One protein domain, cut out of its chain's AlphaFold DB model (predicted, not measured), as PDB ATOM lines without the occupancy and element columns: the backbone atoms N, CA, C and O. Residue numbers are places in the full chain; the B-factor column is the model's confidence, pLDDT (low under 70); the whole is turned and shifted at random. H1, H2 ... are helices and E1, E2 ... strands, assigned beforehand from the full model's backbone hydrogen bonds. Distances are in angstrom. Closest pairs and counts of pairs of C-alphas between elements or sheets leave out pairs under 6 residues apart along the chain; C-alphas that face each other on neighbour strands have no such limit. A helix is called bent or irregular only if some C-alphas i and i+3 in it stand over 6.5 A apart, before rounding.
ATOM      1  N   ASN A   2      49.557  25.672 -32.897       89.12
ATOM      2  CA  ASN A   2      48.405  24.763 -32.970       89.12
ATOM      3  C   ASN A   2      47.418  25.100 -34.107       89.12
ATOM      4  O   ASN A   2      46.987  24.187 -34.809       89.12
ATOM      5  N   SER A   3      47.084  26.381 -34.333       90.06
ATOM      6  CA  SER A   3      46.195  26.752 -35.450       90.06
ATOM      7  C   SER A   3      46.813  26.538 -36.820       90.06
ATOM      8  O   SER A   3      46.086  26.183 -37.740       90.06
ATOM      9  N   LEU A   4      48.129  26.703 -36.948       92.19
ATOM     10  CA  LEU A   4      48.837  26.464 -38.206       92.19
ATOM     11  C   LEU A   4      48.847  24.973 -38.565       92.19
ATOM     12  O   LEU A   4      48.483  24.609 -39.677       92.19
ATOM     13  N   LEU A   5      49.190  24.110 -37.604       92.69
ATOM     14  CA  LEU A   5      49.330  22.667 -37.836       92.69
ATOM     15  C   LEU A   5      47.998  21.929 -37.986       92.69
ATOM     16  O   LEU A   5      47.918  20.929 -38.694       92.69
ATOM     17  N   PHE A   6      46.962  22.357 -37.261       91.00
ATOM     18  CA  PHE A   6      45.716  21.589 -37.149       91.00
ATOM     19  C   PHE A   6      44.484  22.352 -37.628       91.00
ATOM     20  O   PHE A   6      43.372  21.892 -37.376       91.00
ATOM     21  N   GLN A   7      44.673  23.514 -38.265       84.81
ATOM     22  CA  GLN A   7      43.598  24.364 -38.798       84.81
ATOM     23  C   GLN A   7      42.503  24.665 -37.761       84.81
ATOM     24  O   GLN A   7      41.326  24.835 -38.072       84.81
ATOM     25  N   THR A   8      42.878  24.710 -36.481       84.62
ATOM     26  CA  THR A   8      41.932  24.999 -35.408       84.62
ATOM     27  C   THR A   8      41.562  26.472 -35.447       84.62
ATOM     28  O   THR A   8      42.435  27.328 -35.272       84.62
ATOM     29  N   GLN A   9      40.274  26.759 -35.611       79.62
ATOM     30  CA  GLN A   9      39.756  28.120 -35.628       79.62
ATOM     31  C   GLN A   9      39.788  28.738 -34.223       79.62
ATOM     32  O   GLN A   9      39.300  28.154 -33.245       79.62
ATOM     33  N   TYR A  10      40.342  29.941 -34.121       84.56
ATOM     34  CA  TYR A  10      40.267  30.784 -32.933       84.56
ATOM     35  C   TYR A  10      39.742  32.154 -33.338       84.56
ATOM     36  O   TYR A  10      39.995  32.627 -34.439       84.56
ATOM     37  N   TYR A  11      39.011  32.774 -32.422       87.81
ATOM     38  CA  TYR A  11      38.698  34.194 -32.501       87.81
ATOM     39  C   TYR A  11      39.767  34.940 -31.690       87.81
ATOM     40  O   TYR A  11      40.953  34.622 -31.789       87.81
ATOM     41  N   LEU A  12      39.364  35.852 -30.809       92.19
ATOM     42  CA  LEU A  12      40.244  36.429 -29.794       92.19
ATOM     43  C   LEU A  12      40.965  35.336 -29.002       92.19
ATOM     44  O   LEU A  12      40.328  34.478 -28.389       92.19
ATOM     45  N   ARG A  13      42.302  35.370 -29.005       92.00
ATOM     46  CA  ARG A  13      43.133  34.301 -28.426       92.00
ATOM     47  C   ARG A  13      42.940  34.157 -26.916       92.00
ATOM     48  O   ARG A  13      42.825  33.034 -26.433       92.00
ATOM     49  N   CYS A  14      42.774  35.271 -26.202       93.31
ATOM     50  CA  CYS A  14      42.431  35.278 -24.775       93.31
ATOM     51  C   CYS A  14      40.983  34.833 -24.477       93.31
ATOM     52  O   CYS A  14      40.643  34.540 -23.329       93.31
ATOM     53  N   GLY A  15      40.121  34.792 -25.501       93.31
ATOM     54  CA  GLY A  15      38.715  34.400 -25.411       93.31
ATOM     55  C   GLY A  15      37.743  35.493 -24.971       93.31
ATOM     56  O   GLY A  15      36.541  35.222 -24.948       93.31
ATOM     57  N   SER A  16      38.214  36.697 -24.628       94.12
ATOM     58  CA  SER A  16      37.352  37.803 -24.188       94.12
ATOM     59  C   SER A  16      36.230  38.085 -25.187       94.12
ATOM     60  O   SER A  16      36.473  38.188 -26.385       94.12
ATOM     61  N   GLY A  17      34.995  38.184 -24.695       91.31
ATOM     62  CA  GLY A  17      33.809  38.434 -25.525       91.31
ATOM     63  C   GLY A  17      33.330  37.233 -26.350       91.31
ATOM     64  O   GLY A  17      32.302  37.330 -27.018       91.31
ATOM     65  N   VAL A  18      34.028  36.092 -26.296       91.94
ATOM     66  CA  VAL A  18      33.688  34.876 -27.053       91.94
ATOM     67  C   VAL A  18      33.445  33.697 -26.120       91.94
ATOM     68  O   VAL A  18      32.327  33.198 -26.035       91.94
ATOM     69  N   GLY A  19      34.491  33.246 -25.430       90.06
ATOM     70  CA  GLY A  19      34.444  32.103 -24.513       90.06
ATOM     71  C   GLY A  19      34.866  32.445 -23.089       90.06
ATOM     72  O   GLY A  19      34.841  31.573 -22.228       90.06
ATOM     73  N   ASN A  20      35.255  33.695 -22.844       92.31
ATOM     74  CA  ASN A  20      35.698  34.190 -21.555       92.31
ATOM     75  C   ASN A  20      35.013  35.528 -21.253       92.31
ATOM     76  O   ASN A  20      34.978  36.426 -22.099       92.31
ATOM     77  N   PHE A  21      34.463  35.637 -20.049       94.56
ATOM     78  CA  PHE A  21      33.656  36.764 -19.594       94.56
ATOM     79  C   PHE A  21      33.960  37.050 -18.129       94.56
ATOM     80  O   PHE A  21      34.327  36.153 -17.371       94.56
ATOM     81  N   THR A  22      33.768  38.295 -17.713       95.06
ATOM     82  CA  THR A  22      33.969  38.706 -16.324       95.06
ATOM     83  C   THR A  22      32.637  39.080 -15.702       95.06
ATOM     84  O   THR A  22      31.873  39.858 -16.269       95.06
ATOM     85  N   ILE A  23      32.369  38.532 -14.521       96.50
ATOM     86  CA  ILE A  23      31.233  38.917 -13.688       96.50
ATOM     87  C   ILE A  23      31.759  39.904 -12.650       96.50
ATOM     88  O   ILE A  23      32.661  39.588 -11.878       96.50
ATOM     89  N   LEU A  24      31.221  41.116 -12.666       96.50
ATOM     90  CA  LEU A  24      31.576  42.182 -11.741       96.50
ATOM     91  C   LEU A  24      30.875  41.974 -10.386       96.50
ATOM     92  O   LEU A  24      29.836  41.311 -10.336       96.50
ATOM     93  N   PRO A  25      31.365  42.584  -9.287       95.81
ATOM     94  CA  PRO A  25      30.773  42.408  -7.953       95.81
ATOM     95  C   PRO A  25      29.279  42.755  -7.856       95.81
ATOM     96  O   PRO A  25      28.564  42.210  -7.023       95.81
ATOM     97  N   ASN A  26      28.785  43.641  -8.724       95.44
ATOM     98  CA  ASN A  26      27.372  44.023  -8.796       95.44
ATOM     99  C   ASN A  26      26.518  43.095  -9.689       95.44
ATOM    100  O   ASN A  26      25.364  43.414  -9.961       95.44
ATOM    101  N   GLY A  27      27.076  41.985 -10.179       96.88
ATOM    102  CA  GLY A  27      26.400  41.022 -11.050       96.88
ATOM    103  C   GLY A  27      26.411  41.376 -12.538       96.88
ATOM    104  O   GLY A  27      25.971  40.560 -13.348       96.88
ATOM    105  N   LYS A  28      26.933  42.547 -12.937       97.69
ATOM    106  CA  LYS A  28      27.079  42.902 -14.358       97.69
ATOM    107  C   LYS A  28      28.136  42.044 -15.040       97.69
ATOM    108  O   LYS A  28      29.123  41.657 -14.426       97.69
ATOM    109  N   ILE A  29      27.932  41.774 -16.323       97.44
ATOM    110  CA  ILE A  29      28.826  40.949 -17.139       97.44
ATOM    111  C   ILE A  29      29.583  41.854 -18.111       97.44
ATOM    112  O   ILE A  29      28.960  42.595 -18.868       97.44
ATOM    113  N   SER A  30      30.911  41.769 -18.140       95.88
ATOM    114  CA  SER A  30      31.766  42.416 -19.142       95.88
ATOM    115  C   SER A  30      32.495  41.378 -20.005       95.88
ATOM    116  O   SER A  30      32.683  40.224 -19.616       95.88
ATOM    117  N   ALA A  31      32.914  41.783 -21.208       94.56
ATOM    118  CA  ALA A  31      33.662  40.919 -22.127       94.56
ATOM    119  C   ALA A  31      35.095  40.613 -21.647       94.56
ATOM    120  O   ALA A  31      35.676  39.597 -22.020       94.56
ATOM    121  N   CYS A  32      35.683  41.514 -20.860       93.44
ATOM    122  CA  CYS A  32      37.072  41.465 -20.420       93.44
ATOM    123  C   CYS A  32      37.185  42.135 -19.039       93.44
ATOM    124  O   CYS A  32      36.493  43.137 -18.809       93.44
ATOM    125  N   PRO A  33      38.055  41.650 -18.132       92.56
ATOM    126  CA  PRO A  33      38.174  42.221 -16.790       92.56
ATOM    127  C   PRO A  33      38.633  43.685 -16.797       92.56
ATOM    128  O   PRO A  33      38.165  44.470 -15.980       92.56
ATOM    129  N   ILE A  34      39.466  44.089 -17.763       93.25
ATOM    130  CA  ILE A  34      39.934  45.482 -17.891       93.25
ATOM    131  C   ILE A  34      38.818  46.464 -18.292       93.25
ATOM    132  O   ILE A  34      38.978  47.669 -18.160       93.25
ATOM    133  N   MET A  35      37.674  45.964 -18.771       91.56
ATOM    134  CA  MET A  35      36.535  46.794 -19.185       91.56
ATOM    135  C   MET A  35      35.587  47.137 -18.028       91.56
ATOM    136  O   MET A  35      34.460  47.582 -18.252       91.56
ATOM    137  N   GLN A  36      36.007  46.907 -16.783       90.50
ATOM    138  CA  GLN A  36      35.265  47.366 -15.616       90.50
ATOM    139  C   GLN A  36      35.121  48.896 -15.648       90.50
ATOM    140  O   GLN A  36      36.078  49.618 -15.903       90.50
ATOM    141  N   GLY A  37      33.909  49.390 -15.385       89.50
ATOM    142  CA  GLY A  37      33.597  50.824 -15.405       89.50
ATOM    143  C   GLY A  37      33.091  51.339 -16.754       89.50
ATOM    144  O   GLY A  37      32.537  52.429 -16.809       89.50
ATOM    145  N   ILE A  38      33.183  50.536 -17.816       91.75
ATOM    146  CA  ILE A  38      32.708  50.882 -19.162       91.75
ATOM    147  C   ILE A  38      31.273  50.369 -19.334       91.75
ATOM    148  O   ILE A  38      31.009  49.371 -20.011       91.75
ATOM    149  N   SER A  39      30.347  51.003 -18.614       90.81
ATOM    150  CA  SER A  39      28.970  50.517 -18.444       90.81
ATOM    151  C   SER A  39      28.201  50.331 -19.756       90.81
ATOM    152  O   SER A  39      27.411  49.397 -19.882       90.81
ATOM    153  N   GLU A  40      28.491  51.153 -20.762       90.75
ATOM    154  CA  GLU A  40      27.898  51.112 -22.096       90.75
ATOM    155  C   GLU A  40      28.318  49.882 -22.918       90.75
ATOM    156  O   GLU A  40      27.726  49.599 -23.959       90.75
ATOM    157  N   LYS A  41      29.332  49.133 -22.459       90.00
ATOM    158  CA  LYS A  41      29.825  47.899 -23.092       90.00
ATOM    159  C   LYS A  41      29.540  46.640 -22.269       90.00
ATOM    160  O   LYS A  41      30.060  45.569 -22.590       90.00
ATOM    161  N   TYR A  42      28.738  46.734 -21.207       95.25
ATOM    162  CA  TYR A  42      28.327  45.553 -20.450       95.25
ATOM    163  C   TYR A  42      27.410  44.656 -21.288       95.25
ATOM    164  O   TYR A  42      26.529  45.111 -22.010       95.25
ATOM    165  N   LEU A  43      27.628  43.347 -21.183       96.06
ATOM    166  CA  LEU A  43      26.960  42.329 -21.994       96.06
ATOM    167  C   LEU A  43      25.627  41.867 -21.393       96.06
ATOM    168  O   LEU A  43      24.841  41.196 -22.078       96.06
ATOM    169  N   GLY A  44      25.405  42.190 -20.115       96.06
ATOM    170  CA  GLY A  44      24.220  41.811 -19.360       96.06
ATOM    171  C   GLY A  44      24.443  41.753 -17.849       96.06
ATOM    172  O   GLY A  44      25.294  42.444 -17.287       96.06
ATOM    173  N   ASP A  45      23.646  40.913 -17.201       97.31
ATOM    174  CA  ASP A  45      23.595  40.687 -15.757       97.31
ATOM    175  C   ASP A  45      23.455  39.186 -15.478       97.31
ATOM    176  O   ASP A  45      22.666  38.511 -16.145       97.31
ATOM    177  N   ILE A  46      24.198  38.665 -14.500       97.25
ATOM    178  CA  ILE A  46      24.219  37.238 -14.144       97.25
ATOM    179  C   ILE A  46      22.821  36.697 -13.808       97.25
ATOM    180  O   ILE A  46      22.551  35.519 -14.029       97.25
ATOM    181  N   LYS A  47      21.915  37.546 -13.304       97.38
ATOM    182  CA  LYS A  47      20.573  37.121 -12.881       97.38
ATOM    183  C   LYS A  47      19.596  36.934 -14.039       97.38
ATOM    184  O   LYS A  47      18.645  36.174 -13.903       97.38
ATOM    185  N   SER A  48      19.781  37.652 -15.146       97.19
ATOM    186  CA  SER A  48      18.788  37.730 -16.232       97.19
ATOM    187  C   SER A  48      19.329  37.312 -17.594       97.19
ATOM    188  O   SER A  48      18.558  37.013 -18.506       97.19
ATOM    189  N   THR A  49      20.647  37.295 -17.767       96.81
ATOM    190  CA  THR A  49      21.265  37.041 -19.067       96.81
ATOM    191  C   THR A  49      21.539  35.559 -19.247       96.81
ATOM    192  O   THR A  49      22.293  34.960 -18.487       96.81
ATOM    193  N   ASN A  50      20.969  34.972 -20.301       96.06
ATOM    194  CA  ASN A  50      21.295  33.607 -20.693       96.06
ATOM    195  C   ASN A  50      22.766  33.537 -21.160       96.06
ATOM    196  O   ASN A  50      23.109  34.221 -22.132       96.06
ATOM    197  N   PRO A  51      23.621  32.698 -20.543       92.62
ATOM    198  CA  PRO A  51      25.029  32.578 -20.918       92.62
ATOM    199  C   PRO A  51      25.261  32.233 -22.394       92.62
ATOM    200  O   PRO A  51      26.238  32.685 -22.985       92.62
ATOM    201  N   LYS A  52      24.335  31.494 -23.025       93.56
ATOM    202  CA  LYS A  52      24.421  31.138 -24.452       93.56
ATOM    203  C   LYS A  52      24.356  32.352 -25.383       93.56
ATOM    204  O   LYS A  52      24.804  32.265 -26.517       93.56
ATOM    205  N   ASN A  53      23.851  33.484 -24.892       93.31
ATOM    206  CA  ASN A  53      23.689  34.712 -25.667       93.31
ATOM    207  C   ASN A  53      24.842  35.706 -25.447       93.31
ATOM    208  O   ASN A  53      24.735  36.847 -25.884       93.31
ATOM    209  N   LEU A  54      25.904  35.343 -24.717       93.69
ATOM    210  CA  LEU A  54      27.004  36.267 -24.402       93.69
ATOM    211  C   LEU A  54      28.043  36.385 -25.524       93.69
ATOM    212  O   LEU A  54      28.606  37.463 -25.721       93.69
ATOM    213  N   GLY A  55      28.299  35.287 -26.237       93.62
ATOM    214  CA  GLY A  55      29.334  35.217 -27.266       93.62
ATOM    215  C   GLY A  55      29.106  36.208 -28.402       93.62
ATOM    216  O   GLY A  55      27.980  36.395 -28.856       93.62
ATOM    217  N   PHE A  56      30.192  36.826 -28.864       93.44
ATOM    218  CA  PHE A  56      30.237  37.719 -30.027       93.44
ATOM    219  C   PHE A  56      29.386  38.990 -29.926       93.44
ATOM    220  O   PHE A  56      29.295  39.737 -30.894       93.44
ATOM    221  N   LYS A  57      28.820  39.300 -28.753       93.62
ATOM    222  CA  LYS A  57      28.173  40.599 -28.506       93.62
ATOM    223  C   LYS A  57      29.146  41.775 -28.585       93.62
ATOM    224  O   LYS A  57      28.726  42.904 -28.818       93.62
ATOM    225  N   LEU A  58      30.429  41.511 -28.351       92.38
ATOM    226  CA  LEU A  58      31.496  42.487 -28.475       92.38
ATOM    227  C   LEU A  58      32.704  41.828 -29.142       92.38
ATOM    228  O   LEU A  58      33.263  40.866 -28.615       92.38
ATOM    229  N   THR A  59      33.080  42.338 -30.309       92.12
ATOM    230  CA  THR A  59      34.143  41.796 -31.162       92.12
ATOM    231  C   THR A  59      35.082  42.907 -31.615       92.12
ATOM    232  O   THR A  59      34.813  44.091 -31.408       92.12
ATOM    233  N   CYS A  60      36.210  42.521 -32.214       92.88
ATOM    234  CA  CYS A  60      37.115  43.482 -32.829       92.88
ATOM    235  C   CYS A  60      36.447  44.207 -34.005       92.88
ATOM    236  O   CYS A  60      35.672  43.610 -34.750       92.88
ATOM    237  N   SER A  61      36.828  45.463 -34.211       92.25
ATOM    238  CA  SER A  61      36.511  46.268 -35.389       92.25
ATOM    239  C   SER A  61      37.741  46.487 -36.279       92.25
ATOM    240  O   SER A  61      38.860  46.069 -35.949       92.25
ATOM    241  N   SER A  62      37.536  47.192 -37.397       92.56
ATOM    242  CA  SER A  62      38.612  47.725 -38.242       92.56
ATOM    243  C   SER A  62      39.662  48.456 -37.380       92.56
ATOM    244  O   SER A  62      39.287  49.109 -36.397       92.56
ATOM    245  N   PRO A  63      40.971  48.300 -37.658       92.56
ATOM    246  CA  PRO A  63      41.562  47.661 -38.843       92.56
ATOM    247  C   PRO A  63      41.706  46.133 -38.753       92.56
ATOM    248  O   PRO A  63      42.114  45.498 -39.721       92.56
ATOM    249  N   CYS A  64      41.406  45.512 -37.606       94.31
ATOM    250  CA  CYS A  64      41.655  44.080 -37.418       94.31
ATOM    251  C   CYS A  64      40.808  43.213 -38.352       94.31
ATOM    252  O   CYS A  64      41.338  42.270 -38.921       94.31
ATOM    253  N   THR A  65      39.536  43.554 -38.561       93.25
ATOM    254  CA  THR A  65      38.615  42.796 -39.431       93.25
ATOM    255  C   THR A  65      38.994  42.822 -40.914       93.25
ATOM    256  O   THR A  65      38.477  42.021 -41.681       93.25
ATOM    257  N   GLU A  66      39.889  43.725 -41.317       95.25
ATOM    258  CA  GLU A  66      40.390  43.875 -42.691       95.25
ATOM    259  C   GLU A  66      41.825  43.335 -42.847       95.25
ATOM    260  O   GLU A  66      42.398  43.351 -43.935       95.25
ATOM    261  N   CYS A  67      42.441  42.865 -41.758       94.75
ATOM    262  CA  CYS A  67      43.816  42.383 -41.751       94.75
ATOM    263  C   CYS A  67      43.903  40.941 -42.272       94.75
ATOM    264  O   CYS A  67      43.205  40.054 -41.784       94.75
ATOM    265  N   SER A  68      44.841  40.674 -43.183       94.62
ATOM    266  CA  SER A  68      45.059  39.340 -43.768       94.62
ATOM    267  C   SER A  68      45.451  38.265 -42.752       94.62
ATOM    268  O   SER A  68      45.213  37.085 -42.976       94.62
ATOM    269  N   GLU A  69      46.054  38.657 -41.630       94.00
ATOM    270  CA  GLU A  69      46.457  37.729 -40.570       94.00
ATOM    271  C   GLU A  69      45.401  37.624 -39.457       94.00
ATOM    272  O   GLU A  69      45.669  37.008 -38.430       94.00
ATOM    273  N   PHE A  70      44.211  38.224 -39.603       93.12
ATOM    274  CA  PHE A  70      43.212  38.300 -38.529       93.12
ATOM    275  C   PHE A  70      42.771  36.933 -38.006       93.12
ATOM    276  O   PHE A  70      42.685  36.757 -36.794       93.12
ATOM    277  N   GLU A  71      42.559  35.948 -38.877       90.44
ATOM    278  CA  GLU A  71      42.126  34.607 -38.461       90.44
ATOM    279  C   GLU A  71      43.183  33.874 -37.622       90.44
ATOM    280  O   GLU A  71      42.856  33.097 -36.724       90.44
ATOM    281  N   LEU A  72      44.467  34.151 -37.868       92.62
ATOM    282  CA  LEU A  72      45.579  33.589 -37.102       92.62
ATOM    283  C   LEU A  72      45.931  34.452 -35.886       92.62
ATOM    284  O   LEU A  72      46.274  33.940 -34.825       92.62
ATOM    285  N   CYS A  73      45.841  35.766 -35.987       93.56
ATOM    286  CA  CYS A  73      46.164  36.672 -34.896       93.56
ATOM    287  C   CYS A  73      45.036  36.746 -33.854       93.56
ATOM    288  O   CYS A  73      45.298  36.904 -32.663       93.56
ATOM    289  N   GLY A  74      43.781  36.641 -34.288       91.88
ATOM    290  CA  GLY A  74      42.589  36.780 -33.455       91.88
ATOM    291  C   GLY A  74      42.263  38.217 -33.032       91.88
ATOM    292  O   GLY A  74      41.407  38.406 -32.178       91.88
ATOM    293  N   GLY A  75      42.950  39.232 -33.569       91.88
ATOM    294  CA  GLY A  75      42.728  40.642 -33.208       91.88
ATOM    295  C   GLY A  75      43.367  41.095 -31.888       91.88
ATOM    296  O   GLY A  75      43.114  42.216 -31.452       91.88
ATOM    297  N   ARG A  76      44.217  40.255 -31.278       91.62
ATOM    298  CA  ARG A  76      44.928  40.520 -30.012       91.62
ATOM    299  C   ARG A  76      44.005  41.006 -28.882       91.62
ATOM    300  O   ARG A  76      43.017  40.357 -28.553       91.62
ATOM    301  N   CYS A  77      44.309  42.152 -28.273       92.31
ATOM    302  CA  CYS A  77      43.561  42.708 -27.162       92.31
ATOM    303  C   CYS A  77      42.283  43.400 -27.658       92.31
ATOM    304  O   CYS A  77      42.341  44.503 -28.209       92.31
ATOM    305  N   LEU A  78      41.124  42.798 -27.364       93.69
ATOM    306  CA  LEU A  78      39.802  43.381 -27.634       93.69
ATOM    307  C   LEU A  78      39.676  44.806 -27.076       93.69
ATOM    308  O   LEU A  78      39.194  45.702 -27.762       93.69
ATOM    309  N   TYR A  79      40.138  45.027 -25.842       92.38
ATOM    310  CA  TYR A  79      40.060  46.340 -25.205       92.38
ATOM    311  C   TYR A  79      40.854  47.402 -25.969       92.38
ATOM    312  O   TYR A  79      40.307  48.459 -26.255       92.38
ATOM    313  N   SER A  80      42.100  47.110 -26.355       90.81
ATOM    314  CA  SER A  80      42.932  48.063 -27.109       90.81
ATOM    315  C   SER A  80      42.396  48.331 -28.516       90.81
ATOM    316  O   SER A  80      42.636  49.400 -29.066       90.81
ATOM    317  N   ASN A  81      41.684  47.367 -29.107       92.19
ATOM    318  CA  ASN A  81      41.027  47.548 -30.397       92.19
ATOM    319  C   ASN A  81      39.815  48.495 -30.296       92.19
ATOM    320  O   ASN A  81      39.669  49.371 -31.141       92.19
ATOM    321  N   ILE A  82      38.985  48.356 -29.256       89.38
ATOM    322  CA  ILE A  82      37.791  49.200 -29.062       89.38
ATOM    323  C   ILE A  82      38.155  50.576 -28.491       89.38
ATOM    324  O   ILE A  82      37.575  51.586 -28.882       89.38
ATOM    325  N   TYR A  83      39.109  50.614 -27.563       87.75
ATOM    326  CA  TYR A  83      39.601  51.820 -26.903       87.75
ATOM    327  C   TYR A  83      41.102  51.964 -27.186       87.75
ATOM    328  O   TYR A  83      41.932  51.555 -26.366       87.75
ATOM    329  N   PRO A  84      41.478  52.534 -28.346       81.50
ATOM    330  CA  PRO A  84      42.872  52.751 -28.706       81.50
ATOM    331  C   PRO A  84      43.453  53.876 -27.846       81.50
ATOM    332  O   PRO A  84      43.444  55.048 -28.207       81.50
ATOM    333  N   THR A  85      43.953  53.505 -26.672       84.06
ATOM    334  CA  THR A  85      44.604  54.425 -25.730       84.06
ATOM    335  C   THR A  85      46.064  54.691 -26.094       84.06
ATOM    336  O   THR A  85      46.683  55.597 -25.543       84.06
ATOM    337  N   TRP A  86      46.637  53.895 -27.004       86.31
ATOM    338  CA  TRP A  86      48.047  53.966 -27.382       86.31
ATOM    339  C   TRP A  86      48.224  54.705 -28.712       86.31
ATOM    340  O   TRP A  86      47.361  54.610 -29.590       86.31
ATOM    341  N   PRO A  87      49.358  55.402 -28.920       92.50
ATOM    342  CA  PRO A  87      49.653  56.027 -30.200       92.50
ATOM    343  C   PRO A  87      49.633  55.009 -31.344       92.50
ATOM    344  O   PRO A  87      50.159  53.899 -31.216       92.50
ATOM    345  N   LYS A  88      49.107  55.417 -32.505       91.31
ATOM    346  CA  LYS A  88      48.992  54.562 -33.702       91.31
ATOM    347  C   LYS A  88      50.315  53.888 -34.087       91.31
ATOM    348  O   LYS A  88      50.309  52.734 -34.498       91.31
ATOM    349  N   LYS A  89      51.446  54.583 -33.910       94.38
ATOM    350  CA  LYS A  89      52.785  54.028 -34.156       94.38
ATOM    351  C   LYS A  89      53.055  52.783 -33.302       94.38
ATOM    352  O   LYS A  89      53.415  51.755 -33.856       94.38
ATOM    353  N   GLY A  90      52.812  52.854 -31.992       92.44
ATOM    354  CA  GLY A  90      53.023  51.717 -31.091       92.44
ATOM    355  C   GLY A  90      52.071  50.559 -31.391       92.44
ATOM    356  O   GLY A  90      52.480  49.404 -31.390       92.44
ATOM    357  N   ILE A  91      50.813  50.856 -31.736       91.44
ATOM    358  CA  ILE A  91      49.861  49.824 -32.178       91.44
ATOM    359  C   ILE A  91      50.391  49.098 -33.424       91.44
ATOM    360  O   ILE A  91      50.363  47.868 -33.469       91.44
ATOM    361  N   ASN A  92      50.901  49.842 -34.410       93.31
ATOM    362  CA  ASN A  92      51.464  49.272 -35.632       93.31
ATOM    363  C   ASN A  92      52.703  48.414 -35.351       93.31
ATOM    364  O   ASN A  92      52.767  47.298 -35.850       93.31
ATOM    365  N   GLU A  93      53.629  48.883 -34.511       95.50
ATOM    366  CA  GLU A  93      54.832  48.126 -34.137       95.50
ATOM    367  C   GLU A  93      54.480  46.765 -33.518       95.50
ATOM    368  O   GLU A  93      55.078  45.749 -33.869       95.50
ATOM    369  N   ILE A  94      53.452  46.709 -32.664       93.38
ATOM    370  CA  ILE A  94      53.007  45.439 -32.079       93.38
ATOM    371  C   ILE A  94      52.299  44.560 -33.118       93.38
ATOM    372  O   ILE A  94      52.443  43.338 -33.122       93.38
ATOM    373  N   CYS A  95      51.506  45.152 -34.013       94.38
ATOM    374  CA  CYS A  95      50.913  44.398 -35.117       94.38
ATOM    375  C   CYS A  95      52.000  43.778 -36.002       94.38
ATOM    376  O   CYS A  95      51.894  42.607 -36.365       94.38
ATOM    377  N   ASP A  96      53.057  44.523 -36.310       96.62
ATOM    378  CA  ASP A  96      54.156  44.051 -37.144       96.62
ATOM    379  C   ASP A  96      55.001  42.991 -36.430       96.62
ATOM    380  O   ASP A  96      55.376  42.002 -37.060       96.62
ATOM    381  N   SER A  97      55.193  43.090 -35.107       96.44
ATOM    382  CA  SER A  97      55.845  42.021 -34.339       96.44
ATOM    383  C   SER A  97      55.053  40.711 -34.388       96.44
ATOM    384  O   SER A  97      55.640  39.637 -34.501       96.44
ATOM    385  N   ILE A  98      53.717  40.775 -34.347       95.69
ATOM    386  CA  ILE A  98      52.870  39.580 -34.474       95.69
ATOM    387  C   ILE A  98      52.865  39.030 -35.901       95.69
ATOM    388  O   ILE A  98      52.950  37.815 -36.075       95.69
ATOM    389  N   LYS A  99      52.811  39.884 -36.929       96.44
ATOM    390  CA  LYS A  99      52.948  39.431 -38.324       96.44
ATOM    391  C   LYS A  99      54.286  38.727 -38.540       96.44
ATOM    392  O   LYS A  99      54.317  37.667 -39.156       96.44
ATOM    393  N   HIS A 100      55.367  39.282 -37.990       97.44
ATOM    394  CA  HIS A 100      56.685  38.664 -38.038       97.44
ATOM    395  C   HIS A 100      56.695  37.308 -37.320       97.44
ATOM    396  O   HIS A 100      57.121  36.322 -37.912       97.44
ATOM    397  N   LEU A 101      56.133  37.211 -36.109       96.12
ATOM    398  CA  LEU A 101      55.987  35.931 -35.405       96.12
ATOM    399  C   LEU A 101      55.244  34.890 -36.258       96.12
ATOM    400  O   LEU A 101      55.713  33.765 -36.408       96.12
ATOM    401  N   ILE A 102      54.099  35.254 -36.843       95.69
ATOM    402  CA  ILE A 102      53.317  34.347 -37.694       95.69
ATOM    403  C   ILE A 102      54.130  33.912 -38.919       95.69
ATOM    404  O   ILE A 102      54.124  32.729 -39.260       95.69
ATOM    405  N   PHE A 103      54.842  34.841 -39.561       96.94
ATOM    406  CA  PHE A 103      55.718  34.551 -40.695       96.94
ATOM    407  C   PHE A 103      56.815  33.543 -40.328       96.94
ATOM    408  O   PHE A 103      56.958  32.518 -40.994       96.94
ATOM    409  N   GLU A 104      57.540  33.779 -39.236       97.38
ATOM    410  CA  GLU A 104      58.609  32.892 -38.762       97.38
ATOM    411  C   GLU A 104      58.069  31.503 -38.396       97.38
ATOM    412  O   GLU A 104      58.699  30.482 -38.673       97.38
ATOM    413  N   MET A 105      56.858  31.440 -37.840       95.62
ATOM    414  CA  MET A 105      56.209  30.174 -37.508       95.62
ATOM    415  C   MET A 105      55.744  29.400 -38.737       95.62
ATOM    416  O   MET A 105      55.931  28.186 -38.777       95.62
ATOM    417  N   LYS A 106      55.208  30.080 -39.758       95.88
ATOM    418  CA  LYS A 106      54.936  29.470 -41.070       95.88
ATOM    419  C   LYS A 106      56.235  28.959 -41.709       95.88
ATOM    420  O   LYS A 106      56.230  27.884 -42.296       95.88
ATOM    421  N   ARG A 107      57.360  29.673 -41.548       97.62
ATOM    422  CA  ARG A 107      58.669  29.254 -42.083       97.62
ATOM    423  C   ARG A 107      59.150  27.926 -41.494       97.62
ATOM    424  O   ARG A 107      59.648  27.093 -42.242       97.62
ATOM    425  N   ILE A 108      58.997  27.716 -40.184       96.94
ATOM    426  CA  ILE A 108      59.419  26.465 -39.519       96.94
ATOM    427  C   ILE A 108      58.360  25.352 -39.565       96.94
ATOM    428  O   ILE A 108      58.658  24.207 -39.230       96.94
ATOM    429  N   GLN A 109      57.120  25.665 -39.953       96.31
ATOM    430  CA  GLN A 109      56.004  24.716 -39.941       96.31
ATOM    431  C   GLN A 109      56.319  23.381 -40.651       96.31
ATOM    432  O   GLN A 109      56.055  22.344 -40.039       96.31
ATOM    433  N   PRO A 110      56.928  23.349 -41.858       97.69
ATOM    434  CA  PRO A 110      57.216  22.088 -42.550       97.69
ATOM    435  C   PRO A 110      58.154  21.155 -41.770       97.69
ATOM    436  O   PRO A 110      58.003  19.933 -41.802       97.69
ATOM    437  N   GLU A 111      59.113  21.717 -41.032       98.00
ATOM    438  CA  GLU A 111      60.029  20.940 -40.193       98.00
ATOM    439  C   GLU A 111      59.287  20.315 -39.007       98.00
ATOM    440  O   GLU A 111      59.444  19.131 -38.711       98.00
ATOM    441  N   VAL A 112      58.401  21.082 -38.368       97.31
ATOM    442  CA  VAL A 112      57.565  20.589 -37.265       97.31
ATOM    443  C   VAL A 112      56.625  19.474 -37.735       97.31
ATOM    444  O   VAL A 112      56.449  18.472 -37.037       97.31
ATOM    445  N   GLU A 113      56.057  19.597 -38.936       97.25
ATOM    446  CA  GLU A 113      55.241  18.550 -39.560       97.25
ATOM    447  C   GLU A 113      56.050  17.269 -39.826       97.25
ATOM    448  O   GLU A 113      55.558  16.165 -39.572       97.25
ATOM    449  N   LEU A 114      57.313  17.391 -40.253       98.19
ATOM    450  CA  LEU A 114      58.218  16.252 -40.417       98.19
ATOM    451  C   LEU A 114      58.520  15.566 -39.075       98.19
ATOM    452  O   LEU A 114      58.484  14.335 -38.989       98.19
ATOM    453  N   LEU A 115      58.759  16.337 -38.012       98.19
ATOM    454  CA  LEU A 115      58.982  15.805 -36.662       98.19
ATOM    455  C   LEU A 115      57.748  15.068 -36.119       98.19
ATOM    456  O   LEU A 115      57.890  14.010 -35.496       98.19
ATOM    457  N   LEU A 116      56.541  15.580 -36.389       97.31
ATOM    458  CA  LEU A 116      55.278  14.904 -36.074       97.31
ATOM    459  C   LEU A 116      55.136  13.588 -36.846       97.31
ATOM    460  O   LEU A 116      54.805  12.559 -36.254       97.31
ATOM    461  N   LYS A 117      55.419  13.602 -38.155       97.69
ATOM    462  CA  LYS A 117      55.369  12.410 -39.017       97.69
ATOM    463  C   LYS A 117      56.334  11.325 -38.536       97.69
ATOM    464  O   LYS A 117      55.961  10.155 -38.476       97.69
ATOM    465  N   ASN A 118      57.538  11.723 -38.131       98.12
ATOM    466  CA  ASN A 118      58.570  10.832 -37.602       98.12
ATOM    467  C   ASN A 118      58.340  10.437 -36.132       98.12
ATOM    468  O   ASN A 118      59.137   9.689 -35.573       98.12
ATOM    469  N   LYS A 119      57.253  10.910 -35.503       97.75
ATOM    470  CA  LYS A 119      56.886  10.644 -34.101       97.75
ATOM    471  C   LYS A 119      57.938  11.089 -33.074       97.75
ATOM    472  O   LYS A 119      57.911  10.611 -31.940       97.75
ATOM    473  N   VAL A 120      58.828  12.012 -33.448       98.38
ATOM    474  CA  VAL A 120      59.794  12.643 -32.529       98.38
ATOM    475  C   VAL A 120      59.049  13.514 -31.518       98.38
ATOM    476  O   VAL A 120      59.344  13.491 -30.328       98.38
ATOM    477  N   ILE A 121      58.024  14.219 -31.996       97.44
ATOM    478  CA  ILE A 121      57.055  14.969 -31.191       97.44
ATOM    479  C   ILE A 121      55.643  14.442 -31.465       97.44
ATOM    480  O   ILE A 121      55.393  13.757 -32.460       97.44
ATOM    481  N   LYS A 122      54.697  14.744 -30.578       96.56
ATOM    482  CA  LYS A 122      53.314  14.260 -30.630       96.56
ATOM    483  C   LYS A 122      52.351  15.433 -30.751       96.56
ATOM    484  O   LYS A 122      52.561  16.499 -30.190       96.56
ATOM    485  N   LYS A 123      51.205  15.203 -31.397       93.56
ATOM    486  CA  LYS A 123      50.132  16.209 -31.512       93.56
ATOM    487  C   LYS A 123      49.707  16.790 -30.154       93.56
ATOM    488  O   LYS A 123      49.457  17.985 -30.054       93.56
ATOM    489  N   LYS A 124      49.677  15.955 -29.108       94.44
ATOM    490  CA  LYS A 124      49.329  16.371 -27.741       94.44
ATOM    491  C   LYS A 124      50.299  17.384 -27.124       94.44
ATOM    492  O   LYS A 124      49.906  18.077 -26.195       94.44
ATOM    493  N   ASP A 125      51.526  17.484 -27.636       94.31
ATOM    494  CA  ASP A 125      52.538  18.412 -27.118       94.31
ATOM    495  C   ASP A 125      52.189  19.872 -27.467       94.31
ATOM    496  O   ASP A 125      52.723  20.807 -26.881       94.31
ATOM    497  N   PHE A 126      51.238  20.071 -28.386       92.38
ATOM    498  CA  PHE A 126      50.690  21.373 -28.763       92.38
ATOM    499  C   PHE A 126      49.350  21.686 -28.085       92.38
ATOM    500  O   PHE A 126      48.748  22.721 -28.375       92.38
ATOM    501  N   TYR A 127      48.845  20.801 -27.220       89.94
ATOM    502  CA  TYR A 127      47.563  21.010 -26.555       89.94
ATOM    503  C   TYR A 127      47.707  21.994 -25.400       89.94
ATOM    504  O   TYR A 127      48.559  21.851 -24.529       89.94
TER     505      TYR A 127
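AT A GLANCE: This is residues 2 to 127 of the 138 residues of an uncharacterized protein of archaeon ADurb.Bin336 (UniProt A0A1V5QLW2). One long helix, H4, bent into two arms, makes one side of a loosely built body of winding loops and short helices. At one end H1 and H5 gather beside the second arm, H4b; H2 lies beside the first arm, H4a, and the far end is loops round E1, which has a short antiparallel pairing with the chain before it and another with the chain after it. The printed part has 126 residues, with five named helices and one named strand in the order H1, E1, H2, H3, H4, H5. The class is mostly helix, though under half of the residues, 51, are in named elements. The whole is loose, with a radius of gyration of the C-alphas of 17.7 A, and only just elongated, spanning 53 by 35 by 22 A.

IN THESE COORDINATES: H4, residues 88 to 117, was assigned as one helix by its hydrogen bonds, but it is bent: C-alphas 107 and 110 are 7.3 A apart. Arm H4a, residues 88 to 107, begins with C-alpha 88 at (48.992, 54.562, -33.702) and is 28.4 A long. Arm H4b, residues 110 to 117, is 10.5 A long and ends with C-alpha 117 at (55.369, 12.410, -39.017). The short helices are H5, residues 123 to 126, H1, residues 2 to 6, H2, residues 70 to 73, and H3, residues 78 to 82. Strand E1, residues 28 to 30, begins with C-alpha 28 at (27.079, 42.902, -14.358).

HOW THE PARTS SIT: The lines of H4a and H4b stand at a steep tilt of 49 degrees. H2 and H4a are close but not clearly touching, with the C-alphas of Cys 73 and Ile 98 closest at 7.3 A. H1 and H4b are also close but not clearly touching, with the C-alphas of Leu 5 and Glu 113 closest at 7.4 A. H1 and H5 are near each other, the closest C-alphas being those of Asn 2 and Phe 126, 5.9 A apart. H3 is apart from H2 and H4a, and E1 is apart from H1, H2, H3, H4a, H4b and H5. E1 pairs with no named strand; its residues 29 to 30 pair antiparallel with residues 22 to 23, and its residues 28 to 29 with residues 44 to 45. Every O i to N i+4 pair is within hydrogen-bond range in H1, H3, H4a and H4b, while H2 and H5 are too short for such a pair.

THE WHOLE: The C-alphas farthest apart, those of Asn 26 and Asn 118, are 53.9 A apart, while the first and last printed C-alphas, of Asn 2 and Tyr 127, are 7.5 A apart. The links H1 to E1, 21 residues, and E1 to H2, 39 residues, are long. Residues 84 to 90, of which 88 to 90 belong to H4, stand free. The printed part has no cut. Its mean pLDDT is 93.5, and no printed residue is under 70.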